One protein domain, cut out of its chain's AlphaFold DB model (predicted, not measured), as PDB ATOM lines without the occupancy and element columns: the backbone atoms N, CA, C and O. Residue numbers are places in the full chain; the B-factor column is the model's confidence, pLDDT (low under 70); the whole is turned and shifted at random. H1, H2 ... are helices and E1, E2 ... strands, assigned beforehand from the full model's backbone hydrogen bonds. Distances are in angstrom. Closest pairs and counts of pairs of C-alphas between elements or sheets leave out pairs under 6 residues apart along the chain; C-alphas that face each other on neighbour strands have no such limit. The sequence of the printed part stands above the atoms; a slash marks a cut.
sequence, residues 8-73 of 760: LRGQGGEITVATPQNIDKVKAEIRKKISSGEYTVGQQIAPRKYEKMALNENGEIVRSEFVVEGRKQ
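What this domain is: This is residues 8 to 73 of the 760 residues of an uncharacterized protein of Paramuricea clavata (UniProt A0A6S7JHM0). A long hairpin of two strands, E2 and E3, makes one end of a stretched-out, open model; a single helix, H1, leads to it, and at the far end a small loop folds back at E1. The parts follow one another without a shared core, and residues 10 to 15 stick out as the tip of the small loop, while much of H1 stands free as well. The printed part has 66 residues, with one named helix and three named strands in the order E1, H1, E2, E3; E2 and E3 form a two-stranded antiparallel sheet, and the class is mixed, helices and strands. The whole is extended and flat, with a radius of gyration of the C-alphas of 20.8 A and spans of 56 by 41 by 13 A.

How they stand to each other: Residues 8 to 9 pair antiparallel with residues 16 to 17 of E1, the strand of residues 16 to 18, which pairs with no named strand. A tight link of four residues leads from E1 to H1, the helix of residues 23 to 35, and the two are apart. In H1 every O i to N i+4 pair is within hydrogen-bond range. A short link of seven residues joins H1 to E2, residues 43 to 55, which bends by 81 degrees at residue 46. After a tight link of five residues comes E3, residues 61 to 72; E2 and E3 form a hairpin and are antiparallel, with 161 degrees between their directions. N 45 and O 70 are within hydrogen-bond range at 2.9 A, and so are N 62 and O 54 at 2.8 A. The C-alphas of Leu 55 and Ile 61 face each other at 4.8 A, and those of Gln 44 and Arg 71 at 4.7 A. H1 is apart from E3, and E1 is apart from both E2 and E3.

Where its parts are: E1, Thr 16 to Ala 18, begins at C-alpha 16 at (230.355, 298.657, 437.149) and is 6.7 A long from first to last C-alpha. H1, Ile 23 to Ser 35, measures 18.3 A and begins at C-alpha 23 at (239.373, 299.538, 418.871). E2, Gln 43 to Leu 55, measures 32.0 A. E3, Ile 61 to Lys 72, measures 34.3 A and ends at C-alpha 72 at (233.010, 306.978, 392.971).

The domain as a whole: The two C-alphas farthest apart, those of Gly 12 and Ala 46, are 58.3 A apart. The printed part has no cut and no long link. The mean pLDDT of the printed part is 70.9; 22 residues are under 70, namely residues 8 to 21, 23, 41, 46 and 68 to 72.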
ATOM      1  N   LEU A   8     233.552 295.888 433.679       55.56
ATOM      2  CA  LEU A   8     234.655 296.134 434.604       55.56
ATOM      3  C   LEU A   8     234.063 296.583 435.947       55.56
ATOM      4  O   LEU A   8     233.069 297.309 435.963       55.56
ATOM      5  N   ARG A   9     234.661 296.150 437.058       53.84
ATOM      6  CA  ARG A   9     234.410 296.690 438.403       53.84
ATOM      7  C   ARG A   9     235.539 297.659 438.747       53.84
ATOM      8  O   ARG A   9     236.692 297.343 438.465       53.84
ATOM      9  N   GLY A  10     235.216 298.806 439.339       49.28
ATOM     10  CA  GLY A  10     236.226 299.663 439.971       49.28
ATOM     11  C   GLY A  10     236.788 299.031 441.253       49.28
ATOM     12  O   GLY A  10     236.232 298.051 441.758       49.28
ATOM     13  N   GLN A  11     237.853 299.610 441.815       51.78
ATOM     14  CA  GLN A  11     238.189 299.360 443.223       51.78
ATOM     15  C   GLN A  11     236.994 299.783 444.101       51.78
ATOM     16  O   GLN A  11     236.299 300.741 443.777       51.78
ATOM     17  N   GLY A  12     236.686 298.996 445.135       58.94
ATOM     18  CA  GLY A  12     235.409 299.057 445.868       58.94
ATOM     19  C   GLY A  12     234.292 298.178 445.278       58.94
ATOM     20  O   GLY A  12     233.394 297.760 445.994       58.94
ATOM     21  N   GLY A  13     234.355 297.796 443.996       54.62
ATOM     22  CA  GLY A  13     233.490 296.765 443.398       54.62
ATOM     23  C   GLY A  13     232.047 297.172 443.053       54.62
ATOM     24  O   GLY A  13     231.447 296.541 442.178       54.62
ATOM     25  N   GLU A  14     231.518 298.219 443.686       59.41
ATOM     26  CA  GLU A  14     230.139 298.716 443.545       59.41
ATOM     27  C   GLU A  14     229.858 299.307 442.152       59.41
ATOM     28  O   GLU A  14     228.869 298.967 441.495       59.41
ATOM     29  N   ILE A  15     230.766 300.150 441.648       48.03
ATOM     30  CA  ILE A  15     230.622 300.787 440.335       48.03
ATOM     31  C   ILE A  15     231.037 299.803 439.235       48.03
ATOM     32  O   ILE A  15     232.187 299.360 439.161       48.03
ATOM     33  N   THR A  16     230.096 299.491 438.332       53.56
ATOM     34  CA  THR A  16     230.355 298.657 437.149       53.56
ATOM     35  C   THR A  16     230.220 299.418 435.836       53.56
ATOM     36  O   THR A  16     229.113 299.720 435.387       53.56
ATOM     37  N   VAL A  17     231.350 299.635 435.165       54.44
ATOM     38  CA  VAL A  17     231.426 300.297 433.854       54.44
ATOM     39  C   VAL A  17     231.433 299.238 432.745       54.44
ATOM     40  O   VAL A  17     231.954 298.134 432.916       54.44
ATOM     41  N   ALA A  18     230.834 299.532 431.589       54.53
ATOM     42  CA  ALA A  18     230.934 298.642 430.431       54.53
ATOM     43  C   ALA A  18     232.376 298.628 429.899       54.53
ATOM     44  O   ALA A  18     232.965 299.689 429.709       54.53
ATOM     45  N   THR A  19     232.937 297.445 429.624       56.59
ATOM     46  CA  THR A  19     234.268 297.357 428.995       56.59
ATOM     47  C   THR A  19     234.208 298.018 427.609       56.59
ATOM     48  O   THR A  19     233.358 297.605 426.809       56.59
ATOM     49  N   PRO A  20     235.074 298.999 427.285       56.09
ATOM     50  CA  PRO A  20     235.181 299.519 425.925       56.09
ATOM     51  C   PRO A  20     235.505 298.386 424.944       56.09
ATOM     52  O   PRO A  20     236.292 297.490 425.262       56.09
ATOM     53  N   GLN A  21     234.921 298.401 423.744       61.50
ATOM     54  CA  GLN A  21     235.384 297.486 422.699       61.50
ATOM     55  C   GLN A  21     236.829 297.839 422.339       61.50
ATOM     56  O   GLN A  21     237.149 299.006 422.116       61.50
ATOM     57  N   ASN A  22     237.697 296.826 422.261       74.06
ATOM     58  CA  ASN A  22     239.044 297.003 421.732       74.06
ATOM     59  C   ASN A  22     238.937 297.570 420.303       74.06
ATOM     60  O   ASN A  22     238.309 296.961 419.433       74.06
ATOM     61  N   ILE A  23     239.528 298.747 420.096       65.25
ATOM     62  CA  ILE A  23     239.373 299.538 418.871       65.25
ATOM     63  C   ILE A  23     239.873 298.761 417.648       65.25
ATOM     64  O   ILE A  23     239.276 298.854 416.580       65.25
ATOM     65  N   ASP A  24     240.913 297.944 417.789       70.88
ATOM     66  CA  ASP A  24     241.493 297.192 416.678       70.88
ATOM     67  C   ASP A  24     240.656 295.968 416.293       70.88
ATOM     68  O   ASP A  24     240.546 295.658 415.107       70.88
ATOM     69  N   LYS A  25     239.933 295.361 417.245       72.69
ATOM     70  CA  LYS A  25     238.864 294.394 416.933       72.69
ATOM     71  C   LYS A  25     237.717 295.049 416.159       72.69
ATOM     72  O   LYS A  25     237.226 294.450 415.207       72.69
ATOM     73  N   VAL A  26     237.339 296.287 416.497       71.19
ATOM     74  CA  VAL A  26     236.319 297.048 415.746       71.19
ATOM     75  C   VAL A  26     236.824 297.421 414.345       71.19
ATOM     76  O   VAL A  26     236.106 297.217 413.368       71.19
ATOM     77  N   LYS A  27     238.078 297.880 414.202       70.50
ATOM     78  CA  LYS A  27     238.717 298.110 412.890       70.50
ATOM     79  C   LYS A  27     238.749 296.830 412.046       70.50
ATOM     80  O   LYS A  27     238.488 296.897 410.848       70.50
ATOM     81  N   ALA A  28     239.065 295.681 412.646       77.38
ATOM     82  CA  ALA A  28     239.099 294.391 411.958       77.38
ATOM     83  C   ALA A  28     237.702 293.936 411.501       77.38
ATOM     84  O   ALA A  28     237.555 293.487 410.366       77.38
ATOM     85  N   GLU A  29     236.669 294.112 412.335       77.25
ATOM     86  CA  GLU A  29     235.277 293.842 411.950       77.25
ATOM     87  C   GLU A  29     234.840 294.745 410.787       77.25
ATOM     88  O   GLU A  29     234.373 294.244 409.767       77.25
ATOM     89  N   ILE A  30     235.079 296.058 410.878       72.62
ATOM     90  CA  ILE A  30     234.762 297.021 409.810       72.62
ATOM     91  C   ILE A  30     235.495 296.670 408.506       72.62
ATOM     92  O   ILE A  30     234.880 296.676 407.442       72.62
ATOM     93  N   ARG A  31     236.786 296.307 408.567       79.00
ATOM     94  CA  ARG A  31     237.537 295.834 407.391       79.00
ATOM     95  C   ARG A  31     236.906 294.579 406.789       79.00
ATOM     96  O   ARG A  31     236.698 294.551 405.581       79.00
ATOM     97  N   LYS A  32     236.533 293.589 407.611       82.06
ATOM     98  CA  LYS A  32     235.837 292.379 407.144       82.06
ATOM     99  C   LYS A  32     234.523 292.721 406.432       82.06
ATOM    100  O   LYS A  32     234.265 292.155 405.378       82.06
ATOM    101  N   LYS A  33     233.743 293.668 406.963       78.31
ATOM    102  CA  LYS A  33     232.475 294.136 406.375       78.31
ATOM    103  C   LYS A  33     232.646 294.886 405.052       78.31
ATOM    104  O   LYS A  33     231.818 294.752 404.157       78.31
ATOM    105  N   ILE A  34     233.735 295.639 404.894       77.75
ATOM    106  CA  ILE A  34     234.098 296.242 403.602       77.75
ATOM    107  C   ILE A  34     234.488 295.137 402.605       77.75
ATOM    108  O   ILE A  34     233.964 295.099 401.496       77.75
ATOM    109  N   SER A  35     235.345 294.192 403.010       79.19
ATOM    110  CA  SER A  35     235.779 293.070 402.162       79.19
ATOM    111  C   SER A  35     234.657 292.094 401.786       79.19
ATOM    112  O   SER A  35     234.739 291.474 400.732       79.19
ATOM    113  N   SER A  36     233.607 291.958 402.602       80.19
ATOM    114  CA  SER A  36     232.422 291.147 402.287       80.19
ATOM    115  C   SER A  36     231.342 291.902 401.502       80.19
ATOM    116  O   SER A  36     230.252 291.368 401.316       80.19
ATOM    117  N   GLY A  37     231.594 293.152 401.097       72.75
ATOM    118  CA  GLY A  37     230.624 293.991 400.385       72.75
ATOM    119  C   GLY A  37     229.455 294.509 401.236       72.75
ATOM    120  O   GLY A  37     228.571 295.167 400.695       72.75
ATOM    121  N   GLU A  38     229.450 294.265 402.554       73.06
ATOM    122  CA  GLU A  38     228.429 294.786 403.480       73.06
ATOM    123  C   GLU A  38     228.516 296.320 403.584       73.06
ATOM    124  O   GLU A  38     227.488 296.996 403.651       73.06
ATOM    125  N   TYR A  39     229.737 296.870 403.534       74.69
ATOM    126  CA  TYR A  39     230.001 298.312 403.499       74.69
ATOM    127  C   TYR A  39     230.671 298.745 402.189       74.69
ATOM    128  O   TYR A  39     231.873 298.569 401.980       74.69
ATOM    129  N   THR A  40     229.885 299.346 401.294       71.81
ATOM    130  CA  THR A  40     230.341 299.823 399.983       71.81
ATOM    131  C   THR A  40     230.997 301.204 400.086       71.81
ATOM    132  O   THR A  40     230.319 302.195 400.358       71.81
ATOM    133  N   VAL A  41     232.302 301.291 399.801       69.81
ATOM    134  CA  VAL A  41     233.093 302.547 399.864       69.81
ATOM    135  C   VAL A  41     233.357 303.164 398.471       69.81
ATOM    136  O   VAL A  41     233.882 304.269 398.362       69.81
ATOM    137  N   GLY A  42     232.966 302.477 397.392       72.81
ATOM    138  CA  GLY A  42     233.175 302.916 396.006       72.81
ATOM    139  C   GLY A  42     234.598 302.687 395.476       72.81
ATOM    140  O   GLY A  42     235.561 302.520 396.235       72.81
ATOM    141  N   GLN A  43     234.714 302.681 394.149       75.25
ATOM    142  CA  GLN A  43     235.953 302.446 393.405       75.25
ATOM    143  C   GLN A  43     236.861 303.683 393.446       75.25
ATOM    144  O   GLN A  43     236.369 304.813 393.480       75.25
ATOM    145  N   GLN A  44     238.180 303.474 393.441       72.38
ATOM    146  CA  GLN A  44     239.170 304.551 393.319       72.38
ATOM    147  C   GLN A  44     239.218 305.071 391.877       72.38
ATOM    148  O   GLN A  44     239.216 304.285 390.933       72.38
ATOM    149  N   ILE A  45     239.230 306.395 391.713       70.44
ATOM    150  CA  ILE A  45     239.227 307.073 390.411       70.44
ATOM    151  C   ILE A  45     240.201 308.255 390.386       70.44
ATOM    152  O   ILE A  45     240.475 308.872 391.416       70.44
ATOM    153  N   ALA A  46     240.669 308.601 389.183       68.69
ATOM    154  CA  ALA A  46     241.570 309.728 388.921       68.69
ATOM    155  C   ALA A  46     242.794 309.795 389.872       68.69
ATOM    156  O   ALA A  46     242.982 310.817 390.541       68.69
ATOM    157  N   PRO A  47     243.619 308.728 389.951       74.94
ATOM    158  CA  PRO A  47     244.819 308.717 390.781       74.94
ATOM    159  C   PRO A  47     245.778 309.844 390.398       74.94
ATOM    160  O   PRO A  47     246.079 310.068 389.224       74.94
ATOM    161  N   ARG A  48     246.289 310.542 391.410       71.38
ATOM    162  CA  ARG A  48     247.326 311.566 391.280       71.38
ATOM    163  C   ARG A  48     248.423 311.308 392.301       71.38
ATOM    164  O   ARG A  48     248.143 311.173 393.490       71.38
ATOM    165  N   LYS A  49     249.671 311.257 391.834       79.75
ATOM    166  CA  LYS A  49     250.847 311.269 392.708       79.75
ATOM    167  C   LYS A  49     251.031 312.658 393.318       79.75
ATOM    168  O   LYS A  49     250.866 313.664 392.629       79.75
ATOM    169  N   TYR A  50     251.412 312.686 394.586       73.81
ATOM    170  CA  TYR A  50     251.824 313.872 395.324       73.81
ATOM    171  C   TYR A  50     253.088 313.547 396.127       73.81
ATOM    172  O   TYR A  50     253.202 312.469 396.708       73.81
ATOM    173  N   GLU A  51     254.027 314.487 396.193       79.56
ATOM    174  CA  GLU A  51     255.125 314.444 397.159       79.56
ATOM    175  C   GLU A  51     254.717 315.184 398.435       79.56
ATOM    176  O   GLU A  51     254.192 316.299 398.388       79.56
ATOM    177  N   LYS A  52     254.995 314.579 399.590       78.00
ATOM    178  CA  LYS A  52     254.993 315.252 400.891       78.00
ATOM    179  C   LYS A  52     256.425 315.303 401.407       78.00
ATOM    180  O   LYS A  52     257.098 314.277 401.455       78.00
ATOM    181  N   MET A  53     256.853 316.475 401.866       79.12
ATOM    182  CA  MET A  53     257.992 316.592 402.775       79.12
ATOM    183  C   MET A  53     257.480 316.521 404.216       79.12
ATOM    184  O   MET A  53     256.490 317.171 404.563       79.12
ATOM    185  N   ALA A  54     258.124 315.705 405.041       76.50
ATOM    186  CA  ALA A  54     257.834 315.547 406.460       76.50
ATOM    187  C   ALA A  54     259.149 315.523 407.242       76.50
ATOM    188  O   ALA A  54     260.161 315.068 406.720       76.50
ATOM    189  N   LEU A  55     259.127 315.974 408.494       76.38
ATOM    190  CA  LEU A  55     260.219 315.696 409.422       76.38
ATOM    191  C   LEU A  55     259.991 314.306 410.028       76.38
ATOM    192  O   LEU A  55     258.855 313.980 410.386       76.38
ATOM    193  N   ASN A  56     261.039 313.485 410.109       82.31
ATOM    194  CA  ASN A  56     261.012 312.261 410.911       82.31
ATOM    195  C   ASN A  56     261.255 312.575 412.402       82.31
ATOM    196  O   ASN A  56     261.431 313.731 412.789       82.31
ATOM    197  N   GLU A  57     261.272 311.541 413.243       80.19
ATOM    198  CA  GLU A  57     261.483 311.672 414.695       80.19
ATOM    199  C   GLU A  57     262.879 312.227 415.058       80.19
ATOM    200  O   GLU A  57     263.043 312.800 416.132       80.19
ATOM    201  N   ASN A  58     263.846 312.157 414.133       82.75
ATOM    202  CA  ASN A  58     265.190 312.733 414.263       82.75
ATOM    203  C   ASN A  58     265.282 314.196 413.771       82.75
ATOM    204  O   ASN A  58     266.343 314.809 413.869       82.75
ATOM    205  N   GLY A  59     264.205 314.763 413.208       76.38
ATOM    206  CA  GLY A  59     264.201 316.108 412.619       76.38
ATOM    207  C   GLY A  59     264.734 316.199 411.180       76.38
ATOM    208  O   GLY A  59     264.977 317.299 410.688       76.38
ATOM    209  N   GLU A  60     264.900 315.076 410.481       83.75
ATOM    210  CA  GLU A  60     265.391 315.020 409.097       83.75
ATOM    211  C   GLU A  60     264.236 315.149 408.090       83.75
ATOM    212  O   GLU A  60     263.156 314.585 408.294       83.75
ATOM    213  N   ILE A  61     264.450 315.856 406.971       81.94
ATOM    214  CA  ILE A  61     263.425 316.038 405.927       81.94
ATOM    215  C   ILE A  61     263.314 314.773 405.063       81.94
ATOM    216  O   ILE A  61     264.032 314.599 404.078       81.94
ATOM    217  N   VAL A  62     262.350 313.920 405.393       86.88
ATOM    218  CA  VAL A  62     261.953 312.766 404.582       86.88
ATOM    219  C   VAL A  62     260.987 313.212 403.485       86.88
ATOM    220  O   VAL A  62     259.972 313.865 403.749       86.88
ATOM    221  N   ARG A  63     261.273 312.821 402.238       83.50
ATOM    222  CA  ARG A  63     260.318 312.912 401.126       83.50
ATOM    223  C   ARG A  63     259.547 311.604 401.013       83.50
ATOM    224  O   ARG A  63     260.151 310.540 400.923       83.50
ATOM    225  N   SER A  64     258.224 311.685 400.989       81.06
ATOM    226  CA  SER A  64     257.337 310.545 400.762       81.06
ATOM    227  C   SER A  64     256.425 310.825 399.571       81.06
ATOM    228  O   SER A  64     255.589 311.734 399.639       81.06
ATOM    229  N   GLU A  65     256.549 310.035 398.506       81.50
ATOM    230  CA  GLU A  65     255.495 309.932 397.495       81.50
ATOM    231  C   GLU A  65     254.252 309.264 398.097       81.50
ATOM    232  O   GLU A  65     254.346 308.289 398.843       81.50
ATOM    233  N   PHE A  66     253.074 309.765 397.738       77.44
ATOM    234  CA  PHE A  66     251.796 309.131 398.036       77.44
ATOM    235  C   PHE A  66     250.800 309.379 396.898       77.44
ATOM    236  O   PHE A  66     250.888 310.370 396.171       77.44
ATOM    237  N   VAL A  67     249.847 308.465 396.727       74.56
ATOM    238  CA  VAL A  67     248.776 308.600 395.732       74.56
ATOM    239  C   VAL A  67     247.514 309.109 396.425       74.56
ATOM    240  O   VAL A  67     247.136 308.618 397.488       74.56
ATOM    241  N   VAL A  68     246.859 310.095 395.814       67.69
ATOM    242  CA  VAL A  68     245.524 310.568 396.195       67.69
ATOM    243  C   VAL A  68     244.562 310.256 395.059       67.69
ATOM    244  O   VAL A  68     244.831 310.564 393.898       67.69
ATOM    245  N   GLU A  69     243.426 309.663 395.404       66.38
ATOM    246  CA  GLU A  69     242.369 309.249 394.481       66.38
ATOM    247  C   GLU A  69     241.025 309.805 394.952       66.38
ATOM    248  O   GLU A  69     240.761 309.913 396.153       66.38
ATOM    249  N   GLY A  70     240.141 310.107 394.003       62.03
ATOM    250  CA  GLY A  70     238.717 310.216 394.302       62.03
ATOM    251  C   GLY A  70     238.116 308.831 394.557       62.03
ATOM    252  O   GLY A  70     238.682 307.814 394.156       62.03
ATOM    253  N   ARG A  71     236.931 308.776 395.173       66.88
ATOM    254  CA  ARG A  71     236.101 307.560 395.193       66.88
ATOM    255  C   ARG A  71     234.745 307.827 394.554       66.88
ATOM    256  O   ARG A  71     234.119 308.840 394.858       66.88
ATOM    257  N   LYS A  72     234.299 306.920 393.682       68.44
ATOM    258  CA  LYS A  72     233.010 306.978 392.971       68.44
ATOM    259  C   LYS A  72     232.329 305.611 393.050       68.44
ATOM    260  O   LYS A  72     232.978 304.583 392.868       68.44
ATOM    261  N   GLN A  73     231.027 305.588 393.322       70.00
ATOM    262  CA  GLN A  73     230.197 304.409 393.059       70.00
ATOM    263  C   GLN A  73     229.709 304.501 391.600       70.00
ATOM    264  O   GLN A  73     229.209 305.562 391.215       70.00
TER     265      GLN A  73